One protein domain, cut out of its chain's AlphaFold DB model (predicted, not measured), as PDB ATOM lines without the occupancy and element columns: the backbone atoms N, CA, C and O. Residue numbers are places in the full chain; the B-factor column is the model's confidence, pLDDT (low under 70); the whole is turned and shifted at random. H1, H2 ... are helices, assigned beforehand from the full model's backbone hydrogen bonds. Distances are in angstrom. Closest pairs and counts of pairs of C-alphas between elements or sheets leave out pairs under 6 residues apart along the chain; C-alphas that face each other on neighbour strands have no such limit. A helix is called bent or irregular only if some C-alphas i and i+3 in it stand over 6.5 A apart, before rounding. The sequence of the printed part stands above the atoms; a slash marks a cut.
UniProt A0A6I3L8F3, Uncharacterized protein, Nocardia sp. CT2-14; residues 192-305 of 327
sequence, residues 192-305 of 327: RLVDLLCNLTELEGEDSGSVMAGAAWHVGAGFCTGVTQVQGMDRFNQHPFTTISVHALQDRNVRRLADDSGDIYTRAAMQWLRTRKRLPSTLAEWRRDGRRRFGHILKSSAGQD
ATOM      1  N   ARG A 192     224.798 159.876 228.889       98.44
ATOM      2  CA  ARG A 192     224.224 161.225 228.927       98.44
ATOM      3  C   ARG A 192     225.111 162.266 228.240       98.44
ATOM      4  O   ARG A 192     224.573 163.170 227.607       98.44
ATOM      5  N   LEU A 193     226.436 162.173 228.372       98.38
ATOM      6  CA  LEU A 193     227.355 163.070 227.665       98.38
ATOM      7  C   LEU A 193     227.302 162.854 226.151       98.38
ATOM      8  O   LEU A 193     227.212 163.837 225.418       98.38
ATOM      9  N   VAL A 194     227.315 161.595 225.702       98.25
ATOM     10  CA  VAL A 194     227.212 161.236 224.277       98.25
ATOM     11  C   VAL A 194     225.902 161.755 223.690       98.25
ATOM     12  O   VAL A 194     225.919 162.457 222.680       98.25
ATOM     13  N   ASP A 195     224.779 161.502 224.365       98.06
ATOM     14  CA  ASP A 195     223.460 161.952 223.921       98.06
ATOM     15  C   ASP A 195     223.403 163.473 223.787       98.06
ATOM     16  O   ASP A 195     222.911 163.988 222.786       98.06
ATOM     17  N   LEU A 196     223.910 164.206 224.781       97.94
ATOM     18  CA  LEU A 196     223.917 165.666 224.744       97.94
ATOM     19  C   LEU A 196     224.840 166.205 223.649       97.94
ATOM     20  O   LEU A 196     224.499 167.196 223.020       97.94
ATOM     21  N   LEU A 197     225.989 165.576 223.402       97.19
ATOM     22  CA  LEU A 197     226.948 166.045 222.403       97.19
ATOM     23  C   LEU A 197     226.493 165.751 220.964       97.19
ATOM     24  O   LEU A 197     226.779 166.538 220.060       97.19
ATOM     25  N   CYS A 198     225.807 164.631 220.732       96.88
ATOM     26  CA  CYS A 198     225.452 164.142 219.394       96.88
ATOM     27  C   CYS A 198     224.014 164.456 218.957       96.88
ATOM     28  O   CYS A 198     223.663 164.199 217.806       96.88
ATOM     29  N   ASN A 199     223.184 165.020 219.835       95.50
ATOM     30  CA  ASN A 199     221.835 165.458 219.483       95.50
ATOM     31  C   ASN A 199     221.745 166.978 219.310       95.50
ATOM     32  O   ASN A 199     222.644 167.733 219.689       95.50
ATOM     33  N   LEU A 200     220.636 167.409 218.704       95.56
ATOM     34  CA  LEU A 200     220.257 168.816 218.645       95.56
ATOM     35  C   LEU A 200     219.925 169.332 220.048       95.56
ATOM     36  O   LEU A 200     219.406 168.597 220.890       95.56
ATOM     37  N   THR A 201     220.206 170.608 220.270       95.50
ATOM     38  CA  THR A 201     219.721 171.348 221.434       95.50
ATOM     39  C   THR A 201     218.226 171.660 221.280       95.50
ATOM     40  O   THR A 201     217.651 171.536 220.197       95.50
ATOM     41  N   GLU A 202     217.589 172.089 222.371       92.69
ATOM     42  CA  GLU A 202     216.217 172.620 222.329       92.69
ATOM     43  C   GLU A 202     216.155 174.009 221.669       92.69
ATOM     44  O   GLU A 202     215.110 174.403 221.154       92.69
ATOM     45  N   LEU A 203     217.269 174.752 221.681       92.38
ATOM     46  CA  LEU A 203     217.366 176.092 221.115       92.38
ATOM     47  C   LEU A 203     217.820 176.036 219.652       92.38
ATOM     48  O   LEU A 203     218.946 175.640 219.345       92.38
ATOM     49  N   GLU A 204     216.955 176.484 218.746       90.69
ATOM     50  CA  GLU A 204     217.256 176.542 217.316       90.69
ATOM     51  C   GLU A 204     218.532 177.359 217.035       90.69
ATOM     52  O   GLU A 204     218.722 178.455 217.565       90.69
ATOM     53  N   GLY A 205     219.428 176.805 216.210       90.12
ATOM     54  CA  GLY A 205     220.699 177.436 215.840       90.12
ATOM     55  C   GLY A 205     221.846 177.248 216.842       90.12
ATOM     56  O   GLY A 205     222.983 177.600 216.527       90.12
ATOM     57  N   GLU A 206     221.613 176.660 218.019       93.56
ATOM     58  CA  GLU A 206     222.664 176.430 219.015       93.56
ATOM     59  C   GLU A 206     223.352 175.069 218.822       93.56
ATOM     60  O   GLU A 206     222.749 174.018 219.003       93.56
ATOM     61  N   ASP A 207     224.640 175.032 218.479       95.50
ATOM     62  CA  ASP A 207     225.366 173.754 218.433       95.50
ATOM     63  C   ASP A 207     225.545 173.160 219.842       95.50
ATOM     64  O   ASP A 207     226.118 173.790 220.730       95.50
ATOM     65  N   SER A 208     225.138 171.904 220.036       96.19
ATOM     66  CA  SER A 208     225.274 171.195 221.317       96.19
ATOM     67  C   SER A 208     226.724 171.057 221.779       96.19
ATOM     68  O   SER A 208     227.019 171.051 222.973       96.19
ATOM     69  N   GLY A 209     227.654 171.025 220.831       95.06
ATOM     70  CA  GLY A 209     229.088 171.064 221.067       95.06
ATOM     71  C   GLY A 209     229.575 172.357 221.698       95.06
ATOM     72  O   GLY A 209     230.374 172.339 222.629       95.06
ATOM     73  N   SER A 210     229.048 173.478 221.214       95.44
ATOM     74  CA  SER A 210     229.212 174.821 221.769       95.44
ATOM     75  C   SER A 210     228.797 174.876 223.243       95.44
ATOM     76  O   SER A 210     229.545 175.395 224.071       95.44
ATOM     77  N   VAL A 211     227.644 174.298 223.591       97.38
ATOM     78  CA  VAL A 211     227.135 174.263 224.975       97.38
ATOM     79  C   VAL A 211     227.956 173.306 225.839       97.38
ATOM     80  O   VAL A 211     228.384 173.656 226.943       97.38
ATOM     81  N   MET A 212     228.259 172.117 225.310       98.25
ATOM     82  CA  MET A 212     229.080 171.125 225.998       98.25
ATOM     83  C   MET A 212     230.509 171.627 226.239       98.25
ATOM     84  O   MET A 212     231.098 171.284 227.261       98.25
ATOM     85  N   ALA A 213     231.059 172.489 225.378       98.19
ATOM     86  CA  ALA A 213     232.344 173.149 225.615       98.19
ATOM     87  C   ALA A 213     232.319 174.018 226.884       98.19
ATOM     88  O   ALA A 213     233.274 173.998 227.658       98.19
ATOM     89  N   GLY A 214     231.209 174.711 227.155       98.12
ATOM     90  CA  GLY A 214     231.010 175.452 228.404       98.12
ATOM     91  C   GLY A 214     230.950 174.535 229.631       98.12
ATOM     92  O   GLY A 214     231.564 174.814 230.661       98.12
ATOM     93  N   ALA A 215     230.286 173.384 229.516       98.44
ATOM     94  CA  ALA A 215     230.271 172.379 230.579       98.44
ATOM     95  C   ALA A 215     231.652 171.722 230.791       98.44
ATOM     96  O   ALA A 215     232.078 171.520 231.932       98.44
ATOM     97  N   ALA A 216     232.389 171.454 229.709       98.62
ATOM     98  CA  ALA A 216     233.786 171.028 229.738       98.62
ATOM     99  C   ALA A 216     234.675 172.073 230.432       98.62
ATOM    100  O   ALA A 216     235.501 171.734 231.288       98.62
ATOM    101  N   TRP A 217     234.454 173.358 230.143       98.50
ATOM    102  CA  TRP A 217     235.124 174.466 230.816       98.50
ATOM    103  C   TRP A 217     234.928 174.382 232.331       98.50
ATOM    104  O   TRP A 217     235.916 174.320 233.068       98.50
ATOM    105  N   HIS A 218     233.671 174.238 232.776       98.31
ATOM    106  CA  HIS A 218     233.305 174.104 234.186       98.31
ATOM    107  C   HIS A 218     234.002 172.935 234.894       98.31
ATOM    108  O   HIS A 218     234.383 173.071 236.056       98.31
ATOM    109  N   VAL A 219     234.200 171.788 234.238       98.19
ATOM    110  CA  VAL A 219     234.882 170.642 234.871       98.19
ATOM    111  C   VAL A 219     236.408 170.765 234.879       98.19
ATOM    112  O   VAL A 219     237.068 170.014 235.600       98.19
ATOM    113  N   GLY A 220     236.983 171.733 234.166       98.00
ATOM    114  CA  GLY A 220     238.407 172.066 234.253       98.00
ATOM    115  C   GLY A 220     239.099 172.345 232.924       98.00
ATOM    116  O   GLY A 220     240.282 172.680 232.948       98.00
ATOM    117  N   ALA A 221     238.403 172.249 231.788       98.19
ATOM    118  CA  ALA A 221     239.000 172.515 230.480       98.19
ATOM    119  C   ALA A 221     239.491 173.965 230.336       98.19
ATOM    120  O   ALA A 221     240.457 174.214 229.624       98.19
ATOM    121  N   GLY A 222     238.923 174.911 231.097       97.38
ATOM    122  CA  GLY A 222     239.404 176.296 231.158       97.38
ATOM    123  C   GLY A 222     240.824 176.465 231.720       97.38
ATOM    124  O   GLY A 222     241.397 177.548 231.638       97.38
ATOM    125  N   PHE A 223     241.418 175.411 232.292       98.12
ATOM    126  CA  PHE A 223     242.814 175.410 232.744       98.12
ATOM    127  C   PHE A 223     243.789 174.831 231.707       98.12
ATOM    128  O   PHE A 223     244.996 174.812 231.963       98.12
ATOM    129  N   CYS A 224     243.285 174.386 230.553       98.19
ATOM    130  CA  CYS A 224     244.089 173.983 229.405       98.19
ATOM    131  C   CYS A 224     244.988 175.140 228.936       98.19
ATOM    132  O   CYS A 224     244.569 176.296 228.841       98.19
ATOM    133  N   THR A 225     246.259 174.846 228.665       97.75
ATOM    134  CA  THR A 225     247.225 175.857 228.214       97.75
ATOM    135  C   THR A 225     246.824 176.405 226.846       97.75
ATOM    136  O   THR A 225     246.561 175.634 225.933       97.75
ATOM    137  N   GLY A 226     246.779 177.734 226.697       96.88
ATOM    138  CA  GLY A 226     246.455 178.394 225.424       96.88
ATOM    139  C   GLY A 226     244.976 178.342 225.021       96.88
ATOM    140  O   GLY A 226     244.606 178.939 224.018       96.88
ATOM    141  N   VAL A 227     244.099 177.693 225.797       97.62
ATOM    142  CA  VAL A 227     242.694 177.485 225.394       97.62
ATOM    143  C   VAL A 227     241.917 178.787 225.190       97.62
ATOM    144  O   VAL A 227     241.047 178.847 224.337       97.62
ATOM    145  N   THR A 228     242.254 179.861 225.908       96.50
ATOM    146  CA  THR A 228     241.597 181.173 225.760       96.50
ATOM    147  C   THR A 228     241.922 181.872 224.440       96.50
ATOM    148  O   THR A 228     241.283 182.865 224.119       96.50
ATOM    149  N   GLN A 229     242.953 181.414 223.726       95.81
ATOM    150  CA  GLN A 229     243.367 181.941 222.420       95.81
ATOM    151  C   GLN A 229     242.744 181.142 221.270       95.81
ATOM    152  O   GLN A 229     242.831 181.565 220.120       95.81
ATOM    153  N   VAL A 230     242.148 179.982 221.570       97.00
ATOM    154  CA  VAL A 230     241.519 179.112 220.576       97.00
ATOM    155  C   VAL A 230     240.230 179.745 220.064       97.00
ATOM    156  O   VAL A 230     239.465 180.330 220.835       97.00
ATOM    157  N   GLN A 231     239.982 179.596 218.764       93.62
ATOM    158  CA  GLN A 231     238.802 180.130 218.093       93.62
ATOM    159  C   GLN A 231     237.501 179.808 218.857       93.62
ATOM    160  O   GLN A 231     237.182 178.651 219.132       93.62
ATOM    161  N   GLY A 232     236.735 180.851 219.195       92.44
ATOM    162  CA  GLY A 232     235.423 180.742 219.848       92.44
ATOM    163  C   GLY A 232     235.434 180.424 221.352       92.44
ATOM    164  O   GLY A 232     234.358 180.239 221.934       92.44
ATOM    165  N   MET A 233     236.612 180.360 221.989       96.62
ATOM    166  CA  MET A 233     236.761 180.028 223.417       96.62
ATOM    167  C   MET A 233     236.840 181.242 224.345       96.62
ATOM    168  O   MET A 233     236.648 181.111 225.556       96.62
ATOM    169  N   ASP A 234     237.114 182.426 223.806       93.88
ATOM    170  CA  ASP A 234     237.262 183.682 224.548       93.88
ATOM    171  C   ASP A 234     236.030 184.006 225.412       93.88
ATOM    172  O   ASP A 234     236.165 184.442 226.559       93.88
ATOM    173  N   ARG A 235     234.829 183.691 224.913       94.75
ATOM    174  CA  ARG A 235     233.560 183.854 225.641       94.75
ATOM    175  C   ARG A 235     233.499 183.090 226.969       94.75
ATOM    176  O   ARG A 235     232.793 183.511 227.882       94.75
ATOM    177  N   PHE A 236     234.239 181.987 227.109       96.00
ATOM    178  CA  PHE A 236     234.275 181.198 228.345       96.00
ATOM    179  C   PHE A 236     235.289 181.728 229.361       96.00
ATOM    180  O   PHE A 236     235.248 181.360 230.533       96.00
ATOM    181  N   ASN A 237     236.170 182.646 228.957       93.31
ATOM    182  CA  ASN A 237     237.146 183.271 229.849       93.31
ATOM    183  C   ASN A 237     236.541 184.388 230.726       93.31
ATOM    184  O   ASN A 237     237.258 185.174 231.344       93.31
ATOM    185  N   GLN A 238     235.214 184.482 230.781       93.19
ATOM    186  CA  GLN A 238     234.481 185.533 231.475       93.19
ATOM    187  C   GLN A 238     233.591 184.952 232.582       93.19
ATOM    188  O   GLN A 238     233.394 183.740 232.708       93.19
ATOM    189  N   HIS A 239     233.047 185.825 233.430       90.38
ATOM    190  CA  HIS A 239     232.022 185.433 234.393       90.38
ATOM    191  C   HIS A 239     230.734 185.016 233.648       90.38
ATOM    192  O   HIS A 239     230.341 185.724 232.725       90.38
ATOM    193  N   PRO A 240     230.030 183.935 234.048       94.00
ATOM    194  CA  PRO A 240     230.259 183.107 235.240       94.00
ATOM    195  C   PRO A 240     231.185 181.894 235.038       94.00
ATOM    196  O   PRO A 240     231.542 181.250 236.028       94.00
ATOM    197  N   PHE A 241     231.591 181.576 233.808       94.75
ATOM    198  CA  PHE A 241     232.298 180.335 233.459       94.75
ATOM    199  C   PHE A 241     233.575 180.107 234.274       94.75
ATOM    200  O   PHE A 241     233.749 179.049 234.892       94.75
ATOM    201  N   THR A 242     234.457 181.105 234.347       92.31
ATOM    202  CA  THR A 242     235.709 180.995 235.117       92.31
ATOM    203  C   THR A 242     235.439 180.787 236.609       92.31
ATOM    204  O   THR A 242     236.069 179.940 237.243       92.31
ATOM    205  N   THR A 243     234.451 181.490 237.172       94.56
ATOM    206  CA  THR A 243     234.058 181.350 238.582       94.56
ATOM    207  C   THR A 243     233.575 179.935 238.884       94.56
ATOM    208  O   THR A 243     234.045 179.310 239.838       94.56
ATOM    209  N   ILE A 244     232.682 179.392 238.051       96.00
ATOM    210  CA  ILE A 244     232.166 178.025 238.207       96.00
ATOM    211  C   ILE A 244     233.309 177.007 238.119       96.00
ATOM    212  O   ILE A 244     233.403 176.124 238.972       96.00
ATOM    213  N   SER A 245     234.220 177.177 237.161       96.56
ATOM    214  CA  SER A 245     235.368 176.279 236.953       96.56
ATOM    215  C   SER A 245     236.305 176.238 238.156       96.56
ATOM    216  O   SER A 245     236.714 175.167 238.607       96.56
ATOM    217  N   VAL A 246     236.606 177.404 238.742       96.62
ATOM    218  CA  VAL A 246     237.404 177.493 239.972       96.62
ATOM    219  C   VAL A 246     236.670 176.829 241.137       96.62
ATOM    220  O   VAL A 246     237.273 176.044 241.869       96.62
ATOM    221  N   HIS A 247     235.364 177.065 241.298       94.88
ATOM    222  CA  HIS A 247     234.584 176.400 242.343       94.88
ATOM    223  C   HIS A 247     234.571 174.875 242.181       94.88
ATOM    224  O   HIS A 247     234.732 174.166 243.177       94.88
ATOM    225  N   ALA A 248     234.452 174.369 240.954       96.56
ATOM    226  CA  ALA A 248     234.444 172.944 240.631       96.56
ATOM    227  C   ALA A 248     235.793 172.231 240.865       96.56
ATOM    228  O   ALA A 248     235.884 171.006 240.739       96.56
ATOM    229  N   LEU A 249     236.855 172.946 241.258       96.88
ATOM    230  CA  LEU A 249     238.086 172.324 241.762       96.88
ATOM    231  C   LEU A 249     237.914 171.694 243.157       96.88
ATOM    232  O   LEU A 249     238.742 170.855 243.536       96.88
ATOM    233  N   GLN A 250     236.864 172.079 243.899       94.25
ATOM    234  CA  GLN A 250     236.487 171.517 245.202       94.25
ATOM    235  C   GLN A 250     235.355 170.488 245.054       94.25
ATOM    236  O   GLN A 250     234.270 170.821 244.577       94.25
ATOM    237  N   ASP A 251     235.551 169.271 245.564       90.31
ATOM    238  CA  ASP A 251     234.613 168.148 245.380       90.31
ATOM    239  C   ASP A 251     233.193 168.431 245.902       90.31
ATOM    240  O   ASP A 251     232.201 168.018 245.300       90.31
ATOM    241  N   ARG A 252     233.066 169.189 246.997       90.75
ATOM    242  CA  ARG A 252     231.760 169.616 247.533       90.75
ATOM    243  C   ARG A 252     230.950 170.443 246.530       90.75
ATOM    244  O   ARG A 252     229.737 170.283 246.443       90.75
ATOM    245  N   ASN A 253     231.620 171.296 245.754       93.06
ATOM    246  CA  ASN A 253     230.963 172.135 244.757       93.06
ATOM    247  C   ASN A 253     230.613 171.318 243.519       93.06
ATOM    248  O   ASN A 253     229.567 171.566 242.937       93.06
ATOM    249  N   VAL A 254     231.430 170.320 243.159       94.75
ATOM    250  CA  VAL A 254     231.087 169.360 242.096       94.75
ATOM    251  C   VAL A 254     229.774 168.655 242.429       94.75
ATOM    252  O   VAL A 254     228.889 168.609 241.585       94.75
ATOM    253  N   ARG A 255     229.599 168.172 243.670       94.62
ATOM    254  CA  ARG A 255     228.329 167.556 244.104       94.62
ATOM    255  C   ARG A 255     227.158 168.526 243.979       94.62
ATOM    256  O   ARG A 255     226.183 168.198 243.320       94.62
ATOM    257  N   ARG A 256     227.300 169.735 244.528       95.19
ATOM    258  CA  ARG A 256     226.265 170.772 244.440       95.19
ATOM    259  C   ARG A 256     225.888 171.087 242.989       95.19
ATOM    260  O   ARG A 256     224.717 171.144 242.665       95.19
ATOM    261  N   LEU A 257     226.866 171.263 242.100       95.00
ATOM    262  CA  LEU A 257     226.606 171.546 240.683       95.00
ATOM    263  C   LEU A 257     225.982 170.341 239.954       95.00
ATOM    264  O   LEU A 257     225.147 170.532 239.077       95.00
ATOM    265  N   ALA A 258     226.343 169.113 240.328       95.62
ATOM    266  CA  ALA A 258     225.754 167.889 239.781       95.62
ATOM    267  C   ALA A 258     224.279 167.687 240.176       95.62
ATOM    268  O   ALA A 258     223.548 167.014 239.445       95.62
ATOM    269  N   ASP A 259     223.857 168.242 241.314       94.50
ATOM    270  CA  ASP A 259     222.508 168.058 241.858       94.50
ATOM    271  C   ASP A 259     221.610 169.285 241.581       94.50
ATOM    272  O   ASP A 259     220.458 169.123 241.181       94.50
ATOM    273  N   ASP A 260     222.158 170.502 241.687       94.81
ATOM    274  CA  ASP A 260     221.385 171.755 241.713       94.81
ATOM    275  C   ASP A 260     221.506 172.606 240.432       94.81
ATOM    276  O   ASP A 260     220.805 173.611 240.296       94.81
ATOM    277  N   SER A 261     222.398 172.272 239.485       94.81
ATOM    278  CA  SER A 261     222.566 173.082 238.264       94.81
ATOM    279  C   SER A 261     221.302 173.056 237.404       94.81
ATOM    280  O   SER A 261     220.884 171.986 236.957       94.81
ATOM    281  N   GLY A 262     220.727 174.226 237.109       95.44
ATOM    282  CA  GLY A 262     219.618 174.369 236.157       95.44
ATOM    283  C   GLY A 262     220.009 174.029 234.714       95.44
ATOM    284  O   GLY A 262     219.179 173.532 233.963       95.44
ATOM    285  N   ASP A 263     221.281 174.217 234.356       96.44
ATOM    286  CA  ASP A 263     221.824 173.804 233.061       96.44
ATOM    287  C   ASP A 263     222.096 172.292 233.045       96.44
ATOM    288  O   ASP A 263     222.897 171.781 233.843       96.44
ATOM    289  N   ILE A 264     221.438 171.591 232.116       97.81
ATOM    290  CA  ILE A 264     221.530 170.140 231.932       97.81
ATOM    291  C   ILE A 264     222.923 169.686 231.479       97.81
ATOM    292  O   ILE A 264     223.326 168.577 231.834       97.81
ATOM    293  N   TYR A 265     223.671 170.523 230.751       98.25
ATOM    294  CA  TYR A 265     225.011 170.190 230.259       98.25
ATOM    295  C   TYR A 265     226.019 170.246 231.399       98.25
ATOM    296  O   TYR A 265     226.724 169.269 231.661       98.25
ATOM    297  N   THR A 266     226.021 171.346 232.157       98.31
ATOM    298  CA  THR A 266     226.817 171.459 233.386       98.31
ATOM    299  C   THR A 266     226.480 170.340 234.364       98.31
ATOM    300  O   THR A 266     227.386 169.731 234.937       98.31
ATOM    301  N   ARG A 267     225.192 170.014 234.535       98.25
ATOM    302  CA  ARG A 267     224.766 168.922 235.415       98.25
ATOM    303  C   ARG A 267     225.352 167.579 234.970       98.25
ATOM    304  O   ARG A 267     225.952 166.888 235.791       98.25
ATOM    305  N   ALA A 268     225.231 167.238 233.685       98.56
ATOM    306  CA  ALA A 268     225.766 165.996 233.127       98.56
ATOM    307  C   ALA A 268     227.293 165.902 233.281       98.56
ATOM    308  O   ALA A 268     227.802 164.900 233.786       98.56
ATOM    309  N   ALA A 269     228.024 166.971 232.951       98.62
ATOM    310  CA  ALA A 269     229.478 167.018 233.091       98.62
ATOM    311  C   ALA A 269     229.933 166.846 234.551       98.62
ATOM    312  O   ALA A 269     230.886 166.117 234.833       98.62
ATOM    313  N   MET A 270     229.228 167.458 235.507       98.50
ATOM    314  CA  MET A 270     229.538 167.327 236.935       98.50
ATOM    315  C   MET A 270     229.182 165.942 237.486       98.50
ATOM    316  O   MET A 270     229.914 165.413 238.326       98.50
ATOM    317  N   GLN A 271     228.100 165.323 237.007       98.38
ATOM    318  CA  GLN A 271     227.746 163.940 237.346       98.38
ATOM    319  C   GLN A 271     228.786 162.948 236.818       98.38
ATOM    320  O   GLN A 271     229.227 162.068 237.564       98.38
ATOM    321  N   TRP A 272     229.241 163.124 235.576       98.50
ATOM    322  CA  TRP A 272     230.354 162.355 235.030       98.50
ATOM    323  C   TRP A 272     231.614 162.536 235.882       98.50
ATOM    324  O   TRP A 272     232.159 161.552 236.384       98.50
ATOM    325  N   LEU A 273     232.004 163.783 236.173       98.38
ATOM    326  CA  LEU A 273     233.188 164.087 236.981       98.38
ATOM    327  C   LEU A 273     233.117 163.438 238.374       98.38
ATOM    328  O   LEU A 273     234.113 162.913 238.866       98.38
ATOM    329  N   ARG A 274     231.937 163.447 239.007       97.44
ATOM    330  CA  ARG A 274     231.695 162.863 240.336       97.44
ATOM    331  C   ARG A 274     231.806 161.336 240.352       97.44
ATOM    332  O   ARG A 274     232.161 160.772 241.384       97.44
ATOM    333  N   THR A 275     231.440 160.676 239.257       96.62
ATOM    334  CA  THR A 275     231.389 159.206 239.165       96.62
ATOM    335  C   THR A 275     232.724 158.589 238.750       96.62
ATOM    336  O   THR A 275     232.941 157.399 238.985       96.62
ATOM    337  N   ARG A 276     233.651 159.378 238.194       96.44
ATOM    338  CA  ARG A 276     234.967 158.881 237.781       96.44
ATOM    339  C   ARG A 276     235.874 158.587 238.981       96.44
ATOM    340  O   ARG A 276     236.199 159.468 239.774       96.44
ATOM    341  N   LYS A 277     236.384 157.351 239.054       94.69
ATOM    342  CA  LYS A 277     237.476 156.980 239.980       94.69
ATOM    343  C   LYS A 277     238.832 157.519 239.521       94.69
ATOM    344  O   LYS A 277     239.689 157.825 240.344       94.69
ATOM    345  N   ARG A 278     239.031 157.591 238.203       95.62
ATOM    346  CA  ARG A 278     240.228 158.113 237.540       95.62
ATOM    347  C   ARG A 278     239.776 159.039 236.423       95.62
ATOM    348  O   ARG A 278     238.865 158.691 235.679       95.62
ATOM    349  N   LEU A 279     240.379 160.219 236.354       97.31
ATOM    350  CA  LEU A 279     240.131 161.163 235.271       97.31
ATOM    351  C   LEU A 279     241.060 160.846 234.097       97.31
ATOM    352  O   LEU A 279     242.159 160.333 234.346       97.31
ATOM    353  N   PRO A 280     240.674 161.207 232.860       96.69
ATOM    354  CA  PRO A 280     241.614 161.281 231.752       96.69
ATOM    355  C   PRO A 280     242.864 162.063 232.152       96.69
ATOM    356  O   PRO A 280     242.765 163.046 232.897       96.69
ATOM    357  N   SER A 281     244.032 161.627 231.671       95.00
ATOM    358  CA  SER A 281     245.322 162.243 232.006       95.00
ATOM    359  C   SER A 281     245.277 163.750 231.783       95.00
ATOM    360  O   SER A 281     245.505 164.502 232.727       95.00
ATOM    361  N   THR A 282     244.865 164.176 230.588       96.75
ATOM    362  CA  THR A 282     244.721 165.580 230.176       96.75
ATOM    363  C   THR A 282     243.915 166.403 231.186       96.75
ATOM    364  O   THR A 282     244.417 167.385 231.735       96.75
ATOM    365  N   LEU A 283     242.695 165.968 231.519       98.25
ATOM    366  CA  LEU A 283     241.832 166.668 232.469       98.25
ATOM    367  C   LEU A 283     242.403 166.664 233.894       98.25
ATOM    368  O   LEU A 283     242.287 167.663 234.614       98.25
ATOM    369  N   ALA A 284     243.024 165.563 234.324       98.00
ATOM    370  CA  ALA A 284     243.683 165.495 235.624       98.00
ATOM    371  C   ALA A 284     244.803 166.544 235.730       98.00
ATOM    372  O   ALA A 284     244.910 167.232 236.753       98.00
ATOM    373  N   GLU A 285     245.598 166.706 234.669       98.12
ATOM    374  CA  GLU A 285     246.673 167.695 234.610       98.12
ATOM    375  C   GLU A 285     246.122 169.119 234.654       98.12
ATOM    376  O   GLU A 285     246.559 169.915 235.487       98.12
ATOM    377  N   TRP A 286     245.106 169.418 233.841       98.50
ATOM    378  CA  TRP A 286     244.448 170.726 233.819       98.50
ATOM    379  C   TRP A 286     243.870 171.101 235.182       98.50
ATOM    380  O   TRP A 286     244.088 172.206 235.682       98.50
ATOM    381  N   ARG A 287     243.183 170.173 235.854       98.25
ATOM    382  CA  ARG A 287     242.623 170.423 237.192       98.25
ATOM    383  C   ARG A 287     243.710 170.615 238.249       98.25
ATOM    384  O   ARG A 287     243.550 171.454 239.139       98.25
ATOM    385  N   ARG A 288     244.819 169.872 238.172       98.06
ATOM    386  CA  ARG A 288     245.998 170.065 239.038       98.06
ATOM    387  C   ARG A 288     246.598 171.459 238.837       98.06
ATOM    388  O   ARG A 288     246.881 172.146 239.818       98.06
ATOM    389  N   ASP A 289     246.714 171.895 237.591       97.56
ATOM    390  CA  ASP A 289     247.169 173.234 237.225       97.56
ATOM    391  C   ASP A 289     246.229 174.330 237.735       97.56
ATOM    392  O   ASP A 289     246.684 175.290 238.363       97.56
ATOM    393  N   GLY A 290     244.917 174.155 237.568       97.50
ATOM    394  CA  GLY A 290     243.903 175.042 238.135       97.50
ATOM    395  C   GLY A 290     244.030 175.166 239.655       97.50
ATOM    396  O   GLY A 290     244.069 176.274 240.189       97.50
ATOM    397  N   ARG A 291     244.192 174.047 240.376       97.56
ATOM    398  CA  ARG A 291     244.404 174.056 241.837       97.56
ATOM    399  C   ARG A 291     245.674 174.803 242.238       97.56
ATOM    400  O   ARG A 291     245.654 175.513 243.243       97.56
ATOM    401  N   ARG A 292     246.757 174.673 241.464       97.12
ATOM    402  CA  ARG A 292     248.008 175.410 241.694       97.12
ATOM    403  C   ARG A 292     247.802 176.917 241.520       97.12
ATOM    404  O   ARG A 292     248.171 177.677 242.409       97.12
ATOM    405  N   ARG A 293     247.168 177.344 240.422       96.44
ATOM    406  CA  ARG A 293     246.942 178.766 240.090       96.44
ATOM    407  C   ARG A 293     245.963 179.445 241.056       96.44
ATOM    408  O   ARG A 293     246.224 180.543 241.543       96.44
ATOM    409  N   PHE A 294     244.865 178.772 241.399       96.06
ATOM    410  CA  PHE A 294     243.768 179.347 242.189       96.06
ATOM    411  C   PHE A 294     243.765 178.924 243.663       96.06
ATOM    412  O   PHE A 294     242.816 179.209 244.393       96.06
ATOM    413  N   GLY A 295     244.837 178.287 244.144       93.38
ATOM    414  CA  GLY A 295     244.917 177.762 245.509       93.38
ATOM    415  C   GLY A 295     244.627 178.795 246.607       93.38
ATOM    416  O   GLY A 295     244.047 178.451 247.634       93.38
ATOM    417  N   HIS A 296     244.968 180.068 246.389       92.25
ATOM    418  CA  HIS A 296     244.683 181.154 247.330       92.25
ATOM    419  C   HIS A 296     243.175 181.460 247.452       92.25
ATOM    420  O   HIS A 296     242.675 181.597 248.569       92.25
ATOM    421  N   ILE A 297     242.432 181.466 246.336       90.62
ATOM    422  CA  ILE A 297     240.964 181.639 246.304       90.62
ATOM    423  C   ILE A 297     240.267 180.439 246.961       90.62
ATOM    424  O   ILE A 297     239.309 180.569 247.725       90.62
ATOM    425  N   LEU A 298     240.779 179.235 246.706       88.31
ATOM    426  CA  LEU A 298     240.213 178.012 247.272       88.31
ATOM    427  C   LEU A 298     240.359 177.967 248.802       88.31
ATOM    428  O   LEU A 298     239.447 177.500 249.483       88.31
ATOM    429  N   LYS A 299     241.462 178.489 249.354       86.06
ATOM    430  CA  LYS A 299     241.689 178.569 250.807       86.06
ATOM    431  C   LYS A 299     240.797 179.603 251.497       86.06
ATOM    432  O   LYS A 299     240.291 179.324 252.585       86.06
ATOM    433  N   SER A 300     240.582 180.771 250.888       77.88
ATOM    434  CA  SER A 300     239.750 181.824 251.490       77.88
ATOM    435  C   SER A 300     238.287 181.390 251.632       77.88
ATOM    436  O   SER A 300     237.694 181.588 252.695       77.88
ATOM    437  N   SER A 301     237.736 180.704 250.623       72.75
ATOM    438  CA  SER A 301     236.369 180.155 250.675       72.75
ATOM    439  C   SER A 301     236.180 179.119 251.792       72.75
ATOM    440  O   SER A 301     235.210 179.187 252.545       72.75
ATOM    441  N   ALA A 302     237.140 178.206 251.979       72.06
ATOM    442  CA  ALA A 302     237.078 177.202 253.042       72.06
ATOM    443  C   ALA A 302     237.066 177.835 254.449       72.06
ATOM    444  O   ALA A 302     236.380 177.352 255.352       72.06
ATOM    445  N   GLY A 303     237.794 178.942 254.640       69.62
ATOM    446  CA  GLY A 303     237.786 179.699 255.894       69.62
ATOM    447  C   GLY A 303     236.440 180.372 256.189       69.62
ATOM    448  O   GLY A 303     235.984 180.367 257.336       69.62
ATOM    449  N   GLN A 304     235.779 180.913 255.161       71.69
ATOM    450  CA  GLN A 304     234.467 181.552 255.298       71.69
ATOM    451  C   GLN A 304     233.363 180.545 255.640       71.69
ATOM    452  O   GLN A 304     232.571 180.805 256.548       71.69
ATOM    453  N   ASP A 305     233.359 179.374 255.002       71.00
ATOM    454  CA  ASP A 305     232.360 178.336 255.275       71.00
ATOM    455  C   ASP A 305     232.482 177.789 256.698       71.00
ATOM    456  O   ASP A 305     231.499 177.747 257.440       71.00
TER     457      ASP A 305
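Overview. This is residues 192 to 305 of the 327 residues of an uncharacterized protein of Nocardia sp. CT2-14 (UniProt A0A6I3L8F3). Two helices crossed at 45 degrees, H2 and H6, make the core: H1 packs on both, H5 is paired with H6 in a hairpin, and H4 packs on the last part of H2. The bent H7 makes an L at one end of the longest axis and touches no other helix, while the small H3 lies near H2 after a long stretch with no named element, residues 220 to 233. The printed part has 114 residues with seven named helices, H1 to H7 in that order, and no named strand; the class is all helix. The whole is compact, with a radius of gyration of the C-alphas of 14.0 A and spans of 43 by 31 by 27 A.

Arrangement. H1, residues 192 to 198, and H2, residues 208 to 219, form a helical hairpin. They run opposite ways at a steep tilt of 40 degrees, and H2 touches H1 with residues 208 to 212 alone; the closest C-alphas, of Leu 197 and Ser 208, are 5.5 A apart. H3, residues 234 to 237, is close to H2 but not clearly touching, with the C-alphas of Gly 214 and Phe 236 closest at 6.6 A. H4, residues 241 to 247, touches residues 214 to 219 of H2 alone, the same way at a shallow tilt of 33 degrees, only just short of steep; the closest C-alphas, of His 218 and Ser 245, are 4.1 A apart. H5, residues 251 to 260, and H6, residues 264 to 275, form another helical hairpin at a steep tilt of 40 degrees, with the C-alphas of Ala 258 and Arg 267 closest at 4.6 A. H6 touches H2 at a steep tilt of 45 degrees, the same way, with the C-alphas of Ala 215 and Thr 266 closest at 4.5 A. H6 also touches H1, with the C-alphas of Leu 193 and Ala 268 closest at 6.4 A. H7, residues 281 to 305, was assigned as one helix by its hydrogen bonds but is bent, with C-alphas 293 and 296 8.0 A apart; its arms H7a, residues 281 to 293, and H7b, residues 296 to 305, are about perpendicular at 77 degrees. H7a is close to H4 but not clearly touching, with the C-alphas of Val 246 and Gly 290 closest at 7.2 A. Every O i to N i+4 pair is within hydrogen-bond range in H1, H4, H5, H6, H7a and H7b, and 7 of 8 are in H2; H3 is too short for such a pair.

Along the chain. H1 begins at C-alpha 192 (224.224, 161.225, 228.927). From first to last C-alpha, H2 is 16.6 A long, H5 14.2 A, H6 16.4 A, H7a 18.5 A and H7b 14.9 A. H7b ends at C-alpha 305 (232.360, 178.336, 255.275).

Size, cuts and confidence. The two C-alphas farthest apart, of Glu 204 and Gly 303, are 43.8 A apart. The printed part has no cut, and the link from H2 to H3 is long, with 14 residues. The mean pLDDT of the printed part is 94.7, that of H7b is 79, and residue 303 is under 70.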